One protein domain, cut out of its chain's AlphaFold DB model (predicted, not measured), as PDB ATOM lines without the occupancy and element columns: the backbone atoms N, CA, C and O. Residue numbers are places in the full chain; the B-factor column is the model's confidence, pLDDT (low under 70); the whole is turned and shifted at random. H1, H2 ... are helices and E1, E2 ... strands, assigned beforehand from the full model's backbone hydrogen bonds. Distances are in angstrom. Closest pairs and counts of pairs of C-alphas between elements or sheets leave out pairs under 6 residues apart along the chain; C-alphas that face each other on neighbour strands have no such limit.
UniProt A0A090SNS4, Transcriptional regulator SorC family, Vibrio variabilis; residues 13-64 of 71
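This is residues 13 to 64 of the 71 residues of the protein "Transcriptional regulator SorC family" of Vibrio variabilis (UniProt A0A090SNS4). Two short parallel strands, E1 and E2, lie side by side as a narrow ribbon; this ribbon and the long helix H2 make the two legs of a V, with the corner at Ser 47. The shorter helix H1 sits in the space between the legs, crossing H2 steeply, while residues 59 to 64, of which 59 to 62 belong to H2, stick out at the far end. The printed part has 52 residues with two named strands and two named helices, in the order E1, H1, E2, H2; the sheet's order is E1, E2, parallel, and the class is mixed, helices and strands. The whole is only just compact, close to loose, with a radius of gyration of the C-alphas of 11.4 A and spans of 33 by 24 by 14 A.

Find C-alpha 20 at (-18.334, 7.824, -20.864); from there E1, residues 20 to 23, runs 10.1 A. Its neighbour E2, residues 43 to 46, runs 9.8 A. Between them in the chain comes H1, residues 29 to 37, 12.3 A long, which begins with C-alpha 29 at (-25.040, -6.947, -19.915). Last comes H2, residues 48 to 62, 21.6 A long; look for its end at C-alpha 62, (-13.207, -16.566, -25.619).

Look first at E1 and E2, which are parallel at 17 degrees. The C-alphas of Ile 20 and Val 43 face each other at 4.8 A, and you will find N 21 and O 43 within hydrogen-bond range at 2.9 A, as are N 45 and O 21 at 2.9 A. E1, H1 and E2 form a strand-helix-strand unit, two parallel neighbour strands with a helix between them in the chain, and its crossover is right-handed. The closest C-alphas of E1 and H1 are those of Ala 23 and Leu 32, 7.2 A apart. H1 and E2 are near each other, with 5 pairs of C-alphas within 10 A. Going outward, H1 and H2 touch, with the C-alphas of Pro 29 and Val 54 the closest at 5.6 A. They stand at a steep tilt of 66 degrees and run the same way. E1 and H2 are apart, but only just: their closest C-alphas are 8.2 A apart. In both H1 and H2 every O i to N i+4 pair is within hydrogen-bond range.

The two C-alphas farthest apart are those of Ser 17 and Leu 64, 34.4 A. The printed part runs from 13 to 64 with no cut. The links E1 to H1, H1 to E2 and E2 to H2 are tight, and no link is long. The mean pLDDT of the printed part is 94.8; look at residue 64 for the one value under 70.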
ATOM      1  N   PHE A  13     -17.913   9.076 -32.480       96.69
ATOM      2  CA  PHE A  13     -17.489   8.788 -31.106       96.69
ATOM      3  C   PHE A  13     -15.977   8.576 -31.002       96.69
ATOM      4  O   PHE A  13     -15.369   9.109 -30.082       96.69
ATOM      5  N   ARG A  14     -15.341   7.918 -31.981       95.62
ATOM      6  CA  ARG A  14     -13.876   7.725 -31.994       95.62
ATOM      7  C   ARG A  14     -13.060   9.019 -32.031       95.62
ATOM      8  O   ARG A  14     -11.867   8.986 -31.747       95.62
ATOM      9  N   ARG A  15     -13.659  10.142 -32.440       96.00
ATOM     10  CA  ARG A  15     -12.990  11.457 -32.479       96.00
ATOM     11  C   ARG A  15     -13.161  12.248 -31.184       96.00
ATOM     12  O   ARG A  15     -12.515  13.283 -31.026       96.00
ATOM     13  N   ILE A  16     -14.052  11.812 -30.300       97.19
ATOM     14  CA  ILE A  16     -14.258  12.430 -28.993       97.19
ATOM     15  C   ILE A  16     -13.095  12.006 -28.095       97.19
ATOM     16  O   ILE A  16     -12.680  10.855 -28.121       97.19
ATOM     17  N   SER A  17     -12.547  12.946 -27.325       97.31
ATOM     18  CA  SER A  17     -11.375  12.688 -26.480       97.31
ATOM     19  C   SER A  17     -11.647  11.719 -25.333       97.31
ATOM     20  O   SER A  17     -10.718  11.071 -24.868       97.31
ATOM     21  N   GLU A  18     -12.885  11.687 -24.840       98.06
ATOM     22  CA  GLU A  18     -13.300  10.809 -23.752       98.06
ATOM     23  C   GLU A  18     -14.804  10.514 -23.844       98.06
ATOM     24  O   GLU A  18     -15.645  11.418 -23.793       98.06
ATOM     25  N   VAL A  19     -15.145   9.238 -23.994       98.25
ATOM     26  CA  VAL A  19     -16.511   8.726 -24.092       98.25
ATOM     27  C   VAL A  19     -16.851   7.944 -22.831       98.25
ATOM     28  O   VAL A  19     -16.280   6.889 -22.547       98.25
ATOM     29  N   ILE A  20     -17.845   8.443 -22.097       98.12
ATOM     30  CA  ILE A  20     -18.334   7.824 -20.864       98.12
ATOM     31  C   ILE A  20     -19.660   7.112 -21.141       98.12
ATOM     32  O   ILE A  20     -20.673   7.756 -21.424       98.12
ATOM     33  N   ALA A  21     -19.679   5.784 -21.026       97.19
ATOM     34  CA  ALA A  21     -20.897   4.984 -21.129       97.19
ATOM     35  C   ALA A  21     -21.479   4.688 -19.742       97.19
ATOM     36  O   ALA A  21     -20.772   4.225 -18.847       97.19
ATOM     37  N   ILE A  22     -22.786   4.903 -19.568       97.06
ATOM     38  CA  ILE A  22     -23.489   4.643 -18.305       97.06
ATOM     39  C   ILE A  22     -24.571   3.590 -18.529       97.06
ATOM     40  O   ILE A  22     -25.458   3.768 -19.363       97.06
ATOM     41  N   ALA A  23     -24.528   2.504 -17.761       95.56
ATOM     42  CA  ALA A  23     -25.547   1.459 -17.813       95.56
ATOM     43  C   ALA A  23     -25.701   0.777 -16.451       95.56
ATOM     44  O   ALA A  23     -24.744   0.213 -15.935       95.56
ATOM     45  N   SER A  24     -26.907   0.772 -15.876       94.38
ATOM     46  CA  SER A  24     -27.154   0.183 -14.545       94.38
ATOM     47  C   SER A  24     -28.245  -0.892 -14.523       94.38
ATOM     48  O   SER A  24     -28.492  -1.489 -13.478       94.38
ATOM     49  N   GLU A  25     -28.916  -1.144 -15.646       94.38
ATOM     50  CA  GLU A  25     -29.965  -2.162 -15.710       94.38
ATOM     51  C   GLU A  25     -29.360  -3.560 -15.875       94.38
ATOM     52  O   GLU A  25     -28.541  -3.787 -16.769       94.38
ATOM     53  N   ASN A  26     -29.819  -4.512 -15.059       90.88
ATOM     54  CA  ASN A  26     -29.351  -5.904 -15.077       90.88
ATOM     55  C   ASN A  26     -29.796  -6.684 -16.332       90.88
ATOM     56  O   ASN A  26     -29.332  -7.795 -16.568       90.88
ATOM     57  N   SER A  27     -30.693  -6.120 -17.145       92.25
ATOM     58  CA  SER A  27     -31.189  -6.700 -18.402       92.25
ATOM     59  C   SER A  27     -30.306  -6.389 -19.619       92.25
ATOM     60  O   SER A  27     -30.569  -6.890 -20.711       92.25
ATOM     61  N   LYS A  28     -29.270  -5.554 -19.461       92.69
ATOM     62  CA  LYS A  28     -28.414  -5.056 -20.550       92.69
ATOM     63  C   LYS A  28     -26.926  -5.489 -20.550       92.69
ATOM     64  O   LYS A  28     -26.177  -4.863 -21.302       92.69
ATOM     65  N   PRO A  29     -26.450  -6.539 -19.840       94.19
ATOM     66  CA  PRO A  29     -25.040  -6.947 -19.915       94.19
ATOM     67  C   PRO A  29     -24.530  -7.217 -21.338       94.19
ATOM     68  O   PRO A  29     -23.454  -6.756 -21.699       94.19
ATOM     69  N   MET A  30     -25.325  -7.880 -22.185       94.94
ATOM     70  CA  MET A  30     -24.939  -8.149 -23.580       94.94
ATOM     71  C   MET A  30     -24.812  -6.879 -24.426       94.94
ATOM     72  O   MET A  30     -23.898  -6.768 -25.241       94.94
ATOM     73  N   ALA A  31     -25.708  -5.910 -24.230       96.25
ATOM     74  CA  ALA A  31     -25.632  -4.630 -24.928       96.25
ATOM     75  C   ALA A  31     -24.400  -3.831 -24.478       96.25
ATOM     76  O   ALA A  31     -23.727  -3.227 -25.310       96.25
ATOM     77  N   LEU A  32     -24.080  -3.877 -23.180       96.81
ATOM     78  CA  LEU A  32     -22.888  -3.242 -22.629       96.81
ATOM     79  C   LEU A  32     -21.605  -3.882 -23.174       96.81
ATOM     80  O   LEU A  32     -20.736  -3.161 -23.648       96.81
ATOM     81  N   LEU A  33     -21.514  -5.217 -23.194       96.31
ATOM     82  CA  LEU A  33     -20.387  -5.926 -23.811       96.31
ATOM     83  C   LEU A  33     -20.235  -5.559 -25.295       96.31
ATOM     84  O   LEU A  33     -19.128  -5.293 -25.758       96.31
ATOM     85  N   GLY A  34     -21.348  -5.482 -26.033       96.12
ATOM     86  CA  GLY A  34     -21.357  -5.026 -27.423       96.12
ATOM     87  C   GLY A  34     -20.803  -3.608 -27.580       96.12
ATOM     88  O   GLY A  34     -19.955  -3.386 -28.440       96.12
ATOM     89  N   ALA A  35     -21.224  -2.672 -26.724       96.69
ATOM     90  CA  ALA A  35     -20.723  -1.299 -26.716       96.69
ATOM     91  C   ALA A  35     -19.215  -1.235 -26.422       96.69
ATOM     92  O   ALA A  35     -18.487  -0.564 -27.149       96.69
ATOM     93  N   LEU A  36     -18.725  -1.978 -25.425       96.88
ATOM     94  CA  LEU A  36     -17.296  -2.032 -25.092       96.88
ATOM     95  C   LEU A  36     -16.461  -2.590 -26.254       96.88
ATOM     96  O   LEU A  36     -15.424  -2.030 -26.600       96.88
ATOM     97  N   ARG A  37     -16.953  -3.632 -26.936       96.19
ATOM     98  CA  ARG A  37     -16.281  -4.225 -28.106       96.19
ATOM     99  C   ARG A  37     -16.241  -3.322 -29.339       96.19
ATOM    100  O   ARG A  37     -15.472  -3.598 -30.254       96.19
ATOM    101  N   THR A  38     -17.018  -2.236 -29.384       96.69
ATOM    102  CA  THR A  38     -16.868  -1.232 -30.456       96.69
ATOM    103  C   THR A  38     -15.548  -0.459 -30.362       96.69
ATOM    104  O   THR A  38     -15.129   0.150 -31.351       96.69
ATOM    105  N   GLY A  39     -14.912  -0.476 -29.182       96.12
ATOM    106  CA  GLY A  39     -13.669   0.233 -28.887       96.12
ATOM    107  C   GLY A  39     -13.822   1.748 -28.747       96.12
ATOM    108  O   GLY A  39     -12.813   2.436 -28.698       96.12
ATOM    109  N   VAL A  40     -15.052   2.280 -28.728       97.69
ATOM    110  CA  VAL A  40     -15.298   3.733 -28.640       97.69
ATOM    111  C   VAL A  40     -15.573   4.225 -27.220       97.69
ATOM    112  O   VAL A  40     -15.797   5.412 -27.047       97.69
ATOM    113  N   VAL A  41     -15.650   3.332 -26.228       97.88
ATOM    114  CA  VAL A  41     -15.939   3.673 -24.827       97.88
ATOM    115  C   VAL A  41     -14.633   3.683 -24.043       97.88
ATOM    116  O   VAL A  41     -14.004   2.636 -23.908       97.88
ATOM    117  N   ASP A  42     -14.273   4.835 -23.485       98.12
ATOM    118  CA  ASP A  42     -13.058   4.997 -22.677       98.12
ATOM    119  C   ASP A  42     -13.322   4.689 -21.200       98.12
ATOM    120  O   ASP A  42     -12.536   4.019 -20.532       98.12
ATOM    121  N   VAL A  43     -14.468   5.147 -20.689       98.19
ATOM    122  CA  VAL A  43     -14.867   4.966 -19.291       98.19
ATOM    123  C   VAL A  43     -16.266   4.372 -19.228       98.19
ATOM    124  O   VAL A  43     -17.198   4.846 -19.880       98.19
ATOM    125  N   VAL A  44     -16.444   3.355 -18.386       97.75
ATOM    126  CA  VAL A  44     -17.755   2.767 -18.104       97.75
ATOM    127  C   VAL A  44     -18.160   3.014 -16.653       97.75
ATOM    128  O   VAL A  44     -17.451   2.649 -15.719       97.75
ATOM    129  N   ALA A  45     -19.336   3.607 -16.459       97.94
ATOM    130  CA  ALA A  45     -19.981   3.729 -15.158       97.94
ATOM    131  C   ALA A  45     -21.140   2.728 -15.075       97.94
ATOM    132  O   ALA A  45     -22.161   2.852 -15.761       97.94
ATOM    133  N   THR A  46     -20.980   1.699 -14.245       97.56
ATOM    134  CA  THR A  46     -21.954   0.610 -14.132       97.56
ATOM    135  C   THR A  46     -22.043   0.055 -12.710       97.56
ATOM    136  O   THR A  46     -21.273   0.433 -11.828       97.56
ATOM    137  N   SER A  47     -23.014  -0.827 -12.475       97.06
ATOM    138  CA  SER A  47     -23.158  -1.545 -11.211       97.06
ATOM    139  C   SER A  47     -22.160  -2.703 -11.123       97.06
ATOM    140  O   SER A  47     -21.747  -3.271 -12.136       97.06
ATOM    141  N   VAL A  48     -21.830  -3.123  -9.900       97.38
ATOM    142  CA  VAL A  48     -20.959  -4.290  -9.661       97.38
ATOM    143  C   VAL A  48     -21.508  -5.548 -10.345       97.38
ATOM    144  O   VAL A  48     -20.755  -6.293 -10.967       97.38
ATOM    145  N   SER A  49     -22.829  -5.755 -10.295       96.25
ATOM    146  CA  SER A  49     -23.498  -6.889 -10.946       96.25
ATOM    147  C   SER A  49     -23.260  -6.904 -12.458       96.25
ATOM    148  O   SER A  49     -22.931  -7.946 -13.024       96.25
ATOM    149  N   ASN A  50     -23.396  -5.753 -13.119       96.44
ATOM    150  CA  ASN A  50     -23.179  -5.647 -14.559       96.44
ATOM    151  C   ASN A  50     -21.705  -5.826 -14.923       96.44
ATOM    152  O   ASN A  50     -21.420  -6.547 -15.875       96.44
ATOM    153  N   ALA A  51     -20.785  -5.245 -14.150       97.06
ATOM    154  CA  ALA A  51     -19.350  -5.414 -14.364       97.06
ATOM    155  C   ALA A  51     -18.946  -6.897 -14.335       97.06
ATOM    156  O   ALA A  51     -18.348  -7.391 -15.287       97.06
ATOM    157  N   LEU A  52     -19.352  -7.633 -13.294       97.38
ATOM    158  CA  LEU A  52     -19.071  -9.068 -13.180       97.38
ATOM    159  C   LEU A  52     -19.728  -9.877 -14.301       97.38
ATOM    160  O   LEU A  52     -19.113 -10.781 -14.859       97.38
ATOM    161  N   THR A  53     -20.969  -9.545 -14.657       96.94
ATOM    162  CA  THR A  53     -21.682 -10.261 -15.721       96.94
ATOM    163  C   THR A  53     -21.000 -10.071 -17.074       96.94
ATOM    164  O   THR A  53     -20.855 -11.035 -17.816       96.94
ATOM    165  N   VAL A  54     -20.543  -8.856 -17.392       96.69
ATOM    166  CA  VAL A  54     -19.814  -8.567 -18.635       96.69
ATOM    167  C   VAL A  54     -18.494  -9.335 -18.701       96.69
ATOM    168  O   VAL A  54     -18.218  -9.933 -19.736       96.69
ATOM    169  N   LEU A  55     -17.722  -9.370 -17.609       96.62
ATOM    170  CA  LEU A  55     -16.473 -10.140 -17.542       96.62
ATOM    171  C   LEU A  55     -16.718 -11.632 -17.805       96.62
ATOM    172  O   LEU A  55     -16.085 -12.218 -18.677       96.62
ATOM    173  N   ASN A  56     -17.713 -12.218 -17.133       96.50
ATOM    174  CA  ASN A  56     -18.069 -13.625 -17.323       96.50
ATOM    175  C   ASN A  56     -18.533 -13.928 -18.759       96.50
ATOM    176  O   ASN A  56     -18.234 -14.992 -19.296       96.50
ATOM    177  N   LEU A  57     -19.291 -13.015 -19.378       95.56
ATOM    178  CA  LEU A  57     -19.751 -13.173 -20.760       95.56
ATOM    179  C   LEU A  57     -18.587 -13.123 -21.755       95.56
ATOM    180  O   LEU A  57     -18.581 -13.886 -22.721       95.56
ATOM    181  N   ASP A  58     -17.611 -12.246 -21.527       95.19
ATOM    182  CA  ASP A  58     -16.432 -12.134 -22.383       95.19
ATOM    183  C   ASP A  58     -15.553 -13.394 -22.300       95.19
ATOM    184  O   ASP A  58     -15.209 -13.968 -23.336       95.19
ATOM    185  N   GLU A  59     -15.297 -13.901 -21.088       94.69
ATOM    186  CA  GLU A  59     -14.557 -15.151 -20.862       94.69
ATOM    187  C   GLU A  59     -15.221 -16.355 -21.543       94.69
ATOM    188  O   GLU A  59     -14.559 -17.128 -22.239       94.69
ATOM    189  N   GLN A  60     -16.543 -16.501 -21.402       92.25
ATOM    190  CA  GLN A  60     -17.283 -17.594 -22.039       92.25
ATOM    191  C   GLN A  60     -17.151 -17.555 -23.564       92.25
ATOM    192  O   GLN A  60     -16.972 -18.599 -24.192       92.25
ATOM    193  N   MET A  61     -17.186 -16.363 -24.163       86.38
ATOM    194  CA  MET A  61     -17.045 -16.202 -25.610       86.38
ATOM    195  C   MET A  61     -15.627 -16.496 -26.114       86.38
ATOM    196  O   MET A  61     -15.483 -17.000 -27.225       86.38
ATOM    197  N   LEU A  62     -14.599 -16.216 -25.311       80.94
ATOM    198  CA  LEU A  62     -13.207 -16.566 -25.619       80.94
ATOM    199  C   LEU A  62     -12.925 -18.066 -25.443       80.94
ATOM    200  O   LEU A  62     -12.049 -18.608 -26.109       80.94
ATOM    201  N   SER A  63     -13.670 -18.740 -24.564       77.12
ATOM    202  CA  SER A  63     -13.504 -20.170 -24.273       77.12
ATOM    203  C   SER A  63     -14.185 -21.116 -25.268       77.12
ATOM    204  O   SER A  63     -14.023 -22.331 -25.160       77.12
ATOM    205  N   LEU A  64     -14.943 -20.589 -26.237       63.66
ATOM    206  CA  LEU A  64     -15.523 -21.401 -27.304       63.66
ATOM    207  C   LEU A  64     -14.382 -22.001 -28.142       63.66
ATOM    208  O   LEU A  64     -13.640 -21.240 -28.769       63.66
TER     209      LEU A  64